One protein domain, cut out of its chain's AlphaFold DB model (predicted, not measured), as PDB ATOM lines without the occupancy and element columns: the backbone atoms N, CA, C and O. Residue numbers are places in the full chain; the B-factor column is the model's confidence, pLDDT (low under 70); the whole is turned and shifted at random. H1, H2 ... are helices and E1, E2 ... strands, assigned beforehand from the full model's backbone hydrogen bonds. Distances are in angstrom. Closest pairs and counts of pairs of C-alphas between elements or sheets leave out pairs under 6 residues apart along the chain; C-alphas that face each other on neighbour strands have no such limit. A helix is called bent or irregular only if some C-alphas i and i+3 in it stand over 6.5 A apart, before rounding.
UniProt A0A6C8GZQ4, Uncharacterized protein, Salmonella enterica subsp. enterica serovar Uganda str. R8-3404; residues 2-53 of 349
ATOM      1  N   ASN A   2     170.561 205.213 190.452       89.44
ATOM      2  CA  ASN A   2     171.178 204.974 191.768       89.44
ATOM      3  C   ASN A   2     172.555 205.640 191.932       89.44
ATOM      4  O   ASN A   2     172.740 206.374 192.896       89.44
ATOM      5  N   ASP A   3     173.465 205.488 190.962       90.19
ATOM      6  CA  ASP A   3     174.796 206.124 191.021       90.19
ATOM      7  C   ASP A   3     174.704 207.657 191.094       90.19
ATOM      8  O   ASP A   3     175.366 208.293 191.909       90.19
ATOM      9  N   LEU A   4     173.831 208.263 190.281       94.12
ATOM     10  CA  LEU A   4     173.640 209.716 190.264       94.12
ATOM     11  C   LEU A   4     172.954 210.231 191.540       94.12
ATOM     12  O   LEU A   4     173.286 211.313 192.012       94.12
ATOM     13  N   LYS A   5     172.028 209.458 192.124       94.44
ATOM     14  CA  LYS A   5     171.439 209.757 193.440       94.44
ATOM     15  C   LYS A   5     172.499 209.730 194.532       94.44
ATOM     16  O   LYS A   5     172.551 210.653 195.333       94.44
ATOM     17  N   ALA A   6     173.345 208.700 194.550       94.12
ATOM     18  CA  ALA A   6     174.432 208.594 195.515       94.12
ATOM     19  C   ALA A   6     175.409 209.773 195.376       94.12
ATOM     20  O   ALA A   6     175.788 210.376 196.375       94.12
ATOM     21  N   LEU A   7     175.741 210.162 194.138       94.25
ATOM     22  CA  LEU A   7     176.573 211.335 193.865       94.25
ATOM     23  C   LEU A   7     175.929 212.636 194.379       94.25
ATOM     24  O   LEU A   7     176.612 213.439 195.008       94.25
ATOM     25  N   GLN A   8     174.622 212.828 194.160       95.56
ATOM     26  CA  GLN A   8     173.887 213.992 194.670       95.56
ATOM     27  C   GLN A   8     173.807 214.012 196.202       95.56
ATOM     28  O   GLN A   8     173.921 215.076 196.800       95.56
ATOM     29  N   GLN A   9     173.630 212.855 196.840       96.75
ATOM     30  CA  GLN A   9     173.585 212.737 198.300       96.75
ATOM     31  C   GLN A   9     174.944 213.006 198.949       96.75
ATOM     32  O   GLN A   9     174.996 213.577 200.035       96.75
ATOM     33  N   LEU A  10     176.036 212.607 198.292       97.00
ATOM     34  CA  LEU A  10     177.395 212.861 198.767       97.00
ATOM     35  C   LEU A  10     177.784 214.340 198.629       97.00
ATOM     36  O   LEU A  10     178.544 214.854 199.446       97.00
ATOM     37  N   TYR A  11     177.237 215.021 197.619       96.00
ATOM     38  CA  TYR A  11     177.540 216.415 197.302       96.00
ATOM     39  C   TYR A  11     176.268 217.254 197.064       96.00
ATOM     40  O   TYR A  11     176.029 217.708 195.936       96.00
ATOM     41  N   PRO A  12     175.446 217.473 198.107       94.75
ATOM     42  CA  PRO A  12     174.180 218.191 197.986       94.75
ATOM     43  C   PRO A  12     174.383 219.680 197.668       94.75
ATOM     44  O   PRO A  12     175.483 220.220 197.788       94.75
ATOM     45  N   ASP A  13     173.311 220.346 197.231       94.12
ATOM     46  CA  ASP A  13     173.239 221.800 197.009       94.12
ATOM     47  C   ASP A  13     174.317 222.387 196.073       94.12
ATOM     48  O   ASP A  13     174.595 223.587 196.073       94.12
ATOM     49  N   GLY A  14     174.885 221.551 195.197       92.69
ATOM     50  CA  GLY A  14     175.923 221.951 194.246       92.69
ATOM     51  C   GLY A  14     177.351 221.868 194.784       92.69
ATOM     52  O   GLY A  14     178.258 222.337 194.100       92.69
ATOM     53  N   ALA A  15     177.577 221.228 195.936       96.06
ATOM     54  CA  ALA A  15     178.913 221.015 196.500       96.06
ATOM     55  C   ALA A  15     179.872 220.277 195.540       96.06
ATOM     56  O   ALA A  15     181.084 220.470 195.601       96.06
ATOM     57  N   LEU A  16     179.340 219.480 194.603       95.69
ATOM     58  CA  LEU A  16     180.137 218.796 193.577       95.69
ATOM     59  C   LEU A  16     180.827 219.799 192.637       95.69
ATOM     60  O   LEU A  16     181.947 219.563 192.187       95.69
ATOM     61  N   GLU A  17     180.167 220.927 192.356       96.81
ATOM     62  CA  GLU A  17     180.756 222.028 191.593       96.81
ATOM     63  C   GLU A  17     181.842 222.731 192.399       96.81
ATOM     64  O   GLU A  17     182.933 222.954 191.887       96.81
ATOM     65  N   ASP A  18     181.568 223.024 193.670       96.06
ATOM     66  CA  ASP A  18     182.513 223.735 194.534       96.06
ATOM     67  C   ASP A  18     183.806 222.952 194.758       96.06
ATOM     68  O   ASP A  18     184.885 223.538 194.817       96.06
ATOM     69  N   GLN A  19     183.709 221.627 194.856       96.88
ATOM     70  CA  GLN A  19     184.858 220.779 195.142       96.88
ATOM     71  C   GLN A  19     185.591 220.294 193.883       96.88
ATOM     72  O   GLN A  19     186.815 220.169 193.908       96.88
ATOM     73  N   PHE A  20     184.870 220.003 192.795       95.88
ATOM     74  CA  PHE A  20     185.447 219.349 191.609       95.88
ATOM     75  C   PHE A  20     185.162 220.068 190.286       95.88
ATOM     76  O   PHE A  20     185.571 219.582 189.234       95.88
ATOM     77  N   GLY A  21     184.451 221.197 190.302       95.38
ATOM     78  CA  GLY A  21     184.170 222.004 189.110       95.38
ATOM     79  C   GLY A  21     183.118 221.421 188.161       95.38
ATOM     80  O   GLY A  21     183.003 221.872 187.022       95.38
ATOM     81  N   TRP A  22     182.348 220.414 188.584       94.94
ATOM     82  CA  TRP A  22     181.262 219.862 187.766       94.94
ATOM     83  C   TRP A  22     180.113 220.873 187.638       94.94
ATOM     84  O   TRP A  22     179.735 221.441 188.652       94.94
ATOM     85  N   PRO A  23     179.479 221.063 186.464       94.62
ATOM     86  CA  PRO A  23     178.539 222.169 186.208       94.62
ATOM     87  C   PRO A  23     177.128 221.954 186.805       94.62
ATOM     88  O   PRO A  23     176.115 221.990 186.098       94.62
ATOM     89  N   VAL A  24     177.038 221.697 188.110       94.94
ATOM     90  CA  VAL A  24     175.817 221.326 188.839       94.94
ATOM     91  C   VAL A  24     174.931 222.529 189.177       94.94
ATOM     92  O   VAL A  24     173.705 222.434 189.086       94.94
ATOM     93  N   LYS A  25     175.506 223.685 189.519       93.94
ATOM     94  CA  LYS A  25     174.770 224.887 189.955       93.94
ATOM     95  C   LYS A  25     173.897 225.484 188.861       93.94
ATOM     96  O   LYS A  25     172.908 226.146 189.184       93.94
ATOM     97  N   THR A  26     174.206 225.175 187.599       91.62
ATOM     98  CA  THR A  26     173.385 225.500 186.420       91.62
ATOM     99  C   THR A  26     171.978 224.897 186.480       91.62
ATOM    100  O   THR A  26     171.088 225.363 185.776       91.62
ATOM    101  N   GLY A  27     171.765 223.857 187.298       89.81
ATOM    102  CA  GLY A  27     170.481 223.169 187.426       89.81
ATOM    103  C   GLY A  27     170.117 222.295 186.223       89.81
ATOM    104  O   GLY A  27     168.982 221.825 186.143       89.81
ATOM    105  N   LYS A  28     171.050 222.065 185.288       92.56
ATOM    106  CA  LYS A  28     170.842 221.139 184.170       92.56
ATOM    107  C   LYS A  28     170.617 219.713 184.673       92.56
ATOM    108  O   LYS A  28     171.209 219.276 185.660       92.56
ATOM    109  N   LEU A  29     169.767 218.983 183.955       95.19
ATOM    110  CA  LEU A  29     169.465 217.587 184.243       95.19
ATOM    111  C   LEU A  29     170.611 216.670 183.811       95.19
ATOM    112  O   LEU A  29     171.203 216.862 182.749       95.19
ATOM    113  N   TRP A  30     170.875 215.653 184.627       94.75
ATOM    114  CA  TRP A  30     171.846 214.596 184.375       94.75
ATOM    115  C   TRP A  30     171.115 213.301 184.036       94.75
ATOM    116  O   TRP A  30     170.379 212.759 184.860       94.75
ATOM    117  N   TRP A  31     171.291 212.834 182.805       92.56
ATOM    118  CA  TRP A  31     170.628 211.653 182.266       92.56
ATOM    119  C   TRP A  31     171.183 210.366 182.872       92.56
ATOM    120  O   TRP A  31     172.394 210.225 183.061       92.56
ATOM    121  N   SER A  32     170.295 209.405 183.128       87.88
ATOM    122  CA  SER A  32     170.672 208.057 183.532       87.88
ATOM    123  C   SER A  32     170.372 207.023 182.454       87.88
ATOM    124  O   SER A  32     169.288 207.026 181.874       87.88
ATOM    125  N   ALA A  33     171.312 206.097 182.249       79.81
ATOM    126  CA  ALA A  33     171.166 205.015 181.275       79.81
ATOM    127  C   ALA A  33     170.079 203.997 181.655       79.81
ATOM    128  O   ALA A  33     169.360 203.503 180.795       79.81
ATOM    129  N   ASP A  34     169.918 203.718 182.947       78.62
ATOM    130  CA  ASP A  34     168.869 202.849 183.469       78.62
ATOM    131  C   ASP A  34     167.469 203.442 183.275       78.62
ATOM    132  O   ASP A  34     167.225 204.633 183.491       78.62
ATOM    133  N   LEU A  35     166.545 202.559 182.895       82.38
ATOM    134  CA  LEU A  35     165.123 202.851 182.796       82.38
ATOM    135  C   LEU A  35     164.430 202.712 184.153       82.38
ATOM    136  O   LEU A  35     164.817 201.896 184.991       82.38
ATOM    137  N   ASN A  36     163.330 203.441 184.327       84.62
ATOM    138  CA  ASN A  36     162.425 203.228 185.451       84.62
ATOM    139  C   ASN A  36     161.599 201.939 185.314       84.62
ATOM    140  O   ASN A  36     161.658 201.222 184.312       84.62
ATOM    141  N   SER A  37     160.763 201.674 186.321       82.75
ATOM    142  CA  SER A  37     159.821 200.547 186.338       82.75
ATOM    143  C   SER A  37     158.886 200.505 185.124       82.75
ATOM    144  O   SER A  37     158.497 199.425 184.695       82.75
ATOM    145  N   SER A  38     158.569 201.661 184.536       85.12
ATOM    146  CA  SER A  38     157.734 201.805 183.337       85.12
ATOM    147  C   SER A  38     158.535 201.784 182.029       85.12
ATOM    148  O   SER A  38     158.022 202.194 180.992       85.12
ATOM    149  N   LYS A  39     159.795 201.335 182.067       82.00
ATOM    150  CA  LYS A  39     160.702 201.267 180.913       82.00
ATOM    151  C   LYS A  39     160.960 202.623 180.228       82.00
ATOM    152  O   LYS A  39     161.234 202.667 179.034       82.00
ATOM    153  N   ALA A  40     160.922 203.722 180.981       85.88
ATOM    154  CA  ALA A  40     161.212 205.067 180.487       85.88
ATOM    155  C   ALA A  40     162.535 205.615 181.039       85.88
ATOM    156  O   ALA A  40     162.895 205.361 182.193       85.88
ATOM    157  N   HIS A  41     163.244 206.395 180.218       87.56
ATOM    158  CA  HIS A  41     164.456 207.103 180.631       87.56
ATOM    159  C   HIS A  41     164.154 208.173 181.681       87.56
ATOM    160  O   HIS A  41     163.068 208.756 181.717       87.56
ATOM    161  N   GLN A  42     165.149 208.460 182.516       92.25
ATOM    162  CA  GLN A  42     165.048 209.426 183.602       92.25
ATOM    163  C   GLN A  42     166.284 210.320 183.649       92.25
ATOM    164  O   GLN A  42     167.350 209.974 183.139       92.25
ATOM    165  N   ALA A  43     166.141 211.466 184.303       95.06
ATOM    166  CA  ALA A  43     167.252 212.333 184.646       95.06
ATOM    167  C   ALA A  43     167.077 212.904 186.055       95.06
ATOM    168  O   ALA A  43     165.967 212.944 186.589       95.06
ATOM    169  N   ILE A  44     168.183 213.331 186.658       95.69
ATOM    170  CA  ILE A  44     168.217 213.940 187.987       95.69
ATOM    171  C   ILE A  44     168.871 215.317 187.923       95.69
ATOM    172  O   ILE A  44     169.886 215.517 187.257       95.69
ATOM    173  N   ASN A  45     168.308 216.283 188.633       95.44
ATOM    174  CA  ASN A  45     168.981 217.535 188.921       95.44
ATOM    175  C   ASN A  45     169.958 217.301 190.085       95.44
ATOM    176  O   ASN A  45     169.526 217.149 191.223       95.44
ATOM    177  N   LEU A  46     171.269 217.270 189.824       96.06
ATOM    178  CA  LEU A  46     172.271 217.006 190.871       96.06
ATOM    179  C   LEU A  46     172.378 218.125 191.925       96.06
ATOM    180  O   LEU A  46     172.988 217.905 192.963       96.06
ATOM    181  N   LYS A  47     171.784 219.307 191.702       94.88
ATOM    182  CA  LYS A  47     171.717 220.371 192.714       94.88
ATOM    183  C   LYS A  47     170.600 220.099 193.717       94.88
ATOM    184  O   LYS A  47     170.821 220.196 194.915       94.88
ATOM    185  N   THR A  48     169.403 219.769 193.224       95.00
ATOM    186  CA  THR A  48     168.181 219.673 194.047       95.00
ATOM    187  C   THR A  48     167.759 218.242 194.379       95.00
ATOM    188  O   THR A  48     166.873 218.041 195.202       95.00
ATOM    189  N   GLY A  49     168.328 217.241 193.706       94.00
ATOM    190  CA  GLY A  49     167.925 215.838 193.807       94.00
ATOM    191  C   GLY A  49     166.610 215.494 193.096       94.00
ATOM    192  O   GLY A  49     166.203 214.332 193.110       94.00
ATOM    193  N   GLN A  50     165.935 216.458 192.453       95.31
ATOM    194  CA  GLN A  50     164.684 216.192 191.737       95.31
ATOM    195  C   GLN A  50     164.900 215.278 190.532       95.31
ATOM    196  O   GLN A  50     165.813 215.487 189.733       95.31
ATOM    197  N   ILE A  51     164.007 214.301 190.376       95.25
ATOM    198  CA  ILE A  51     164.007 213.346 189.268       95.25
ATOM    199  C   ILE A  51     162.854 213.678 188.334       95.25
ATOM    200  O   ILE A  51     161.721 213.858 188.779       95.25
ATOM    201  N   SER A  52     163.134 213.705 187.038       93.19
ATOM    202  CA  SER A  52     162.145 213.969 185.996       93.19
ATOM    203  C   SER A  52     162.429 213.143 184.743       93.19
ATOM    204  O   SER A  52     163.428 212.422 184.654       93.19
ATOM    205  N   ALA A  53     161.546 213.258 183.751       91.31
ATOM    206  CA  ALA A  53     161.894 212.865 182.392       91.31
ATOM    207  C   ALA A  53     163.100 213.699 181.907       91.31
ATOM    208  O   ALA A  53     163.233 214.865 182.306       91.31
TER     209      ALA A  53
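AT A GLANCE: This is residues 2 to 53 of the 349 residues of an uncharacterized protein of Salmonella enterica subsp. enterica serovar Uganda str. R8-3404 (UniProt A0A6C8GZQ4). A hairpin of two antiparallel strands, E1 and E2, has helix H1 over one face, while helix H2 lies past the end of the hairpin where E1 begins and E2 ends. The printed part's last stretch folds back along E2, with residues 51 to 52 pairing antiparallel with residues 43 to 44. The turn of the hairpin and H2 make the two ends of an elongated outline of 35 by 18 by 15 A. The printed part has 52 residues, with two named helices and two named strands in the order H1, H2, E1, E2; the sheet's order is E1 - E2, and the class is mixed, helices and strands. The whole is compact, with a radius of gyration of the C-alphas of 11.0 A.

IN THESE COORDINATES: E1 is residues 29 to 35, 15.4 A from first to last C-alpha, and begins with C-alpha 29 at (169.465, 217.587, 184.243). E2 is residues 41 to 45, 14.1 A long, and ends with C-alpha 45 at (168.981, 217.535, 188.921). H1 is residues 2 to 10, 12.2 A long, with C-alpha 2 at (171.178, 204.974, 191.768). H2 is residues 12 to 20, 13.0 A long. H2 is irregular: C-alphas 13 and 16 are 8.3 A apart, where a regular helix has about 5 A, and its line is a rough one.

HOW THE PARTS SIT: E1 and E2 form a hairpin, antiparallel at 147 degrees between their directions. C-alphas 31 and 43, which face each other, are 4.2 A apart. Across the pair, N 30 and O 44 are within hydrogen-bond range at 2.8 A, and N 44 and O 30 at 2.9 A. The closest C-alphas of H1 and E2 are those of Leu 4 and Ile 44, 7.2 A apart. The closest C-alphas of H1 and E1 are those of Leu 4 and Ser 32, 7.5 A apart. H1 and H2 are close but not clearly touching; their closest C-alphas, those of Gln 8 and Leu 16, are 8.0 A apart. Their lines are about perpendicular, at 86 degrees. H2 and E2 are apart. In H1 every O i to N i+4 pair is within hydrogen-bond range; in H2, 3 of 5 are.

THE WHOLE: The two C-alphas farthest apart are those of Gln 19 and Ser 38, at 35.1 A, and the C-alphas of Asn 2 and Ala 53 are 15.4 A apart. The printed part has no cut. The links from H1 to H2 and from E1 to E2 are tight, and the link from H2 to E1, with 8 residues, is short. The mean pLDDT of the printed part is 92.3, and no printed residue is under 70.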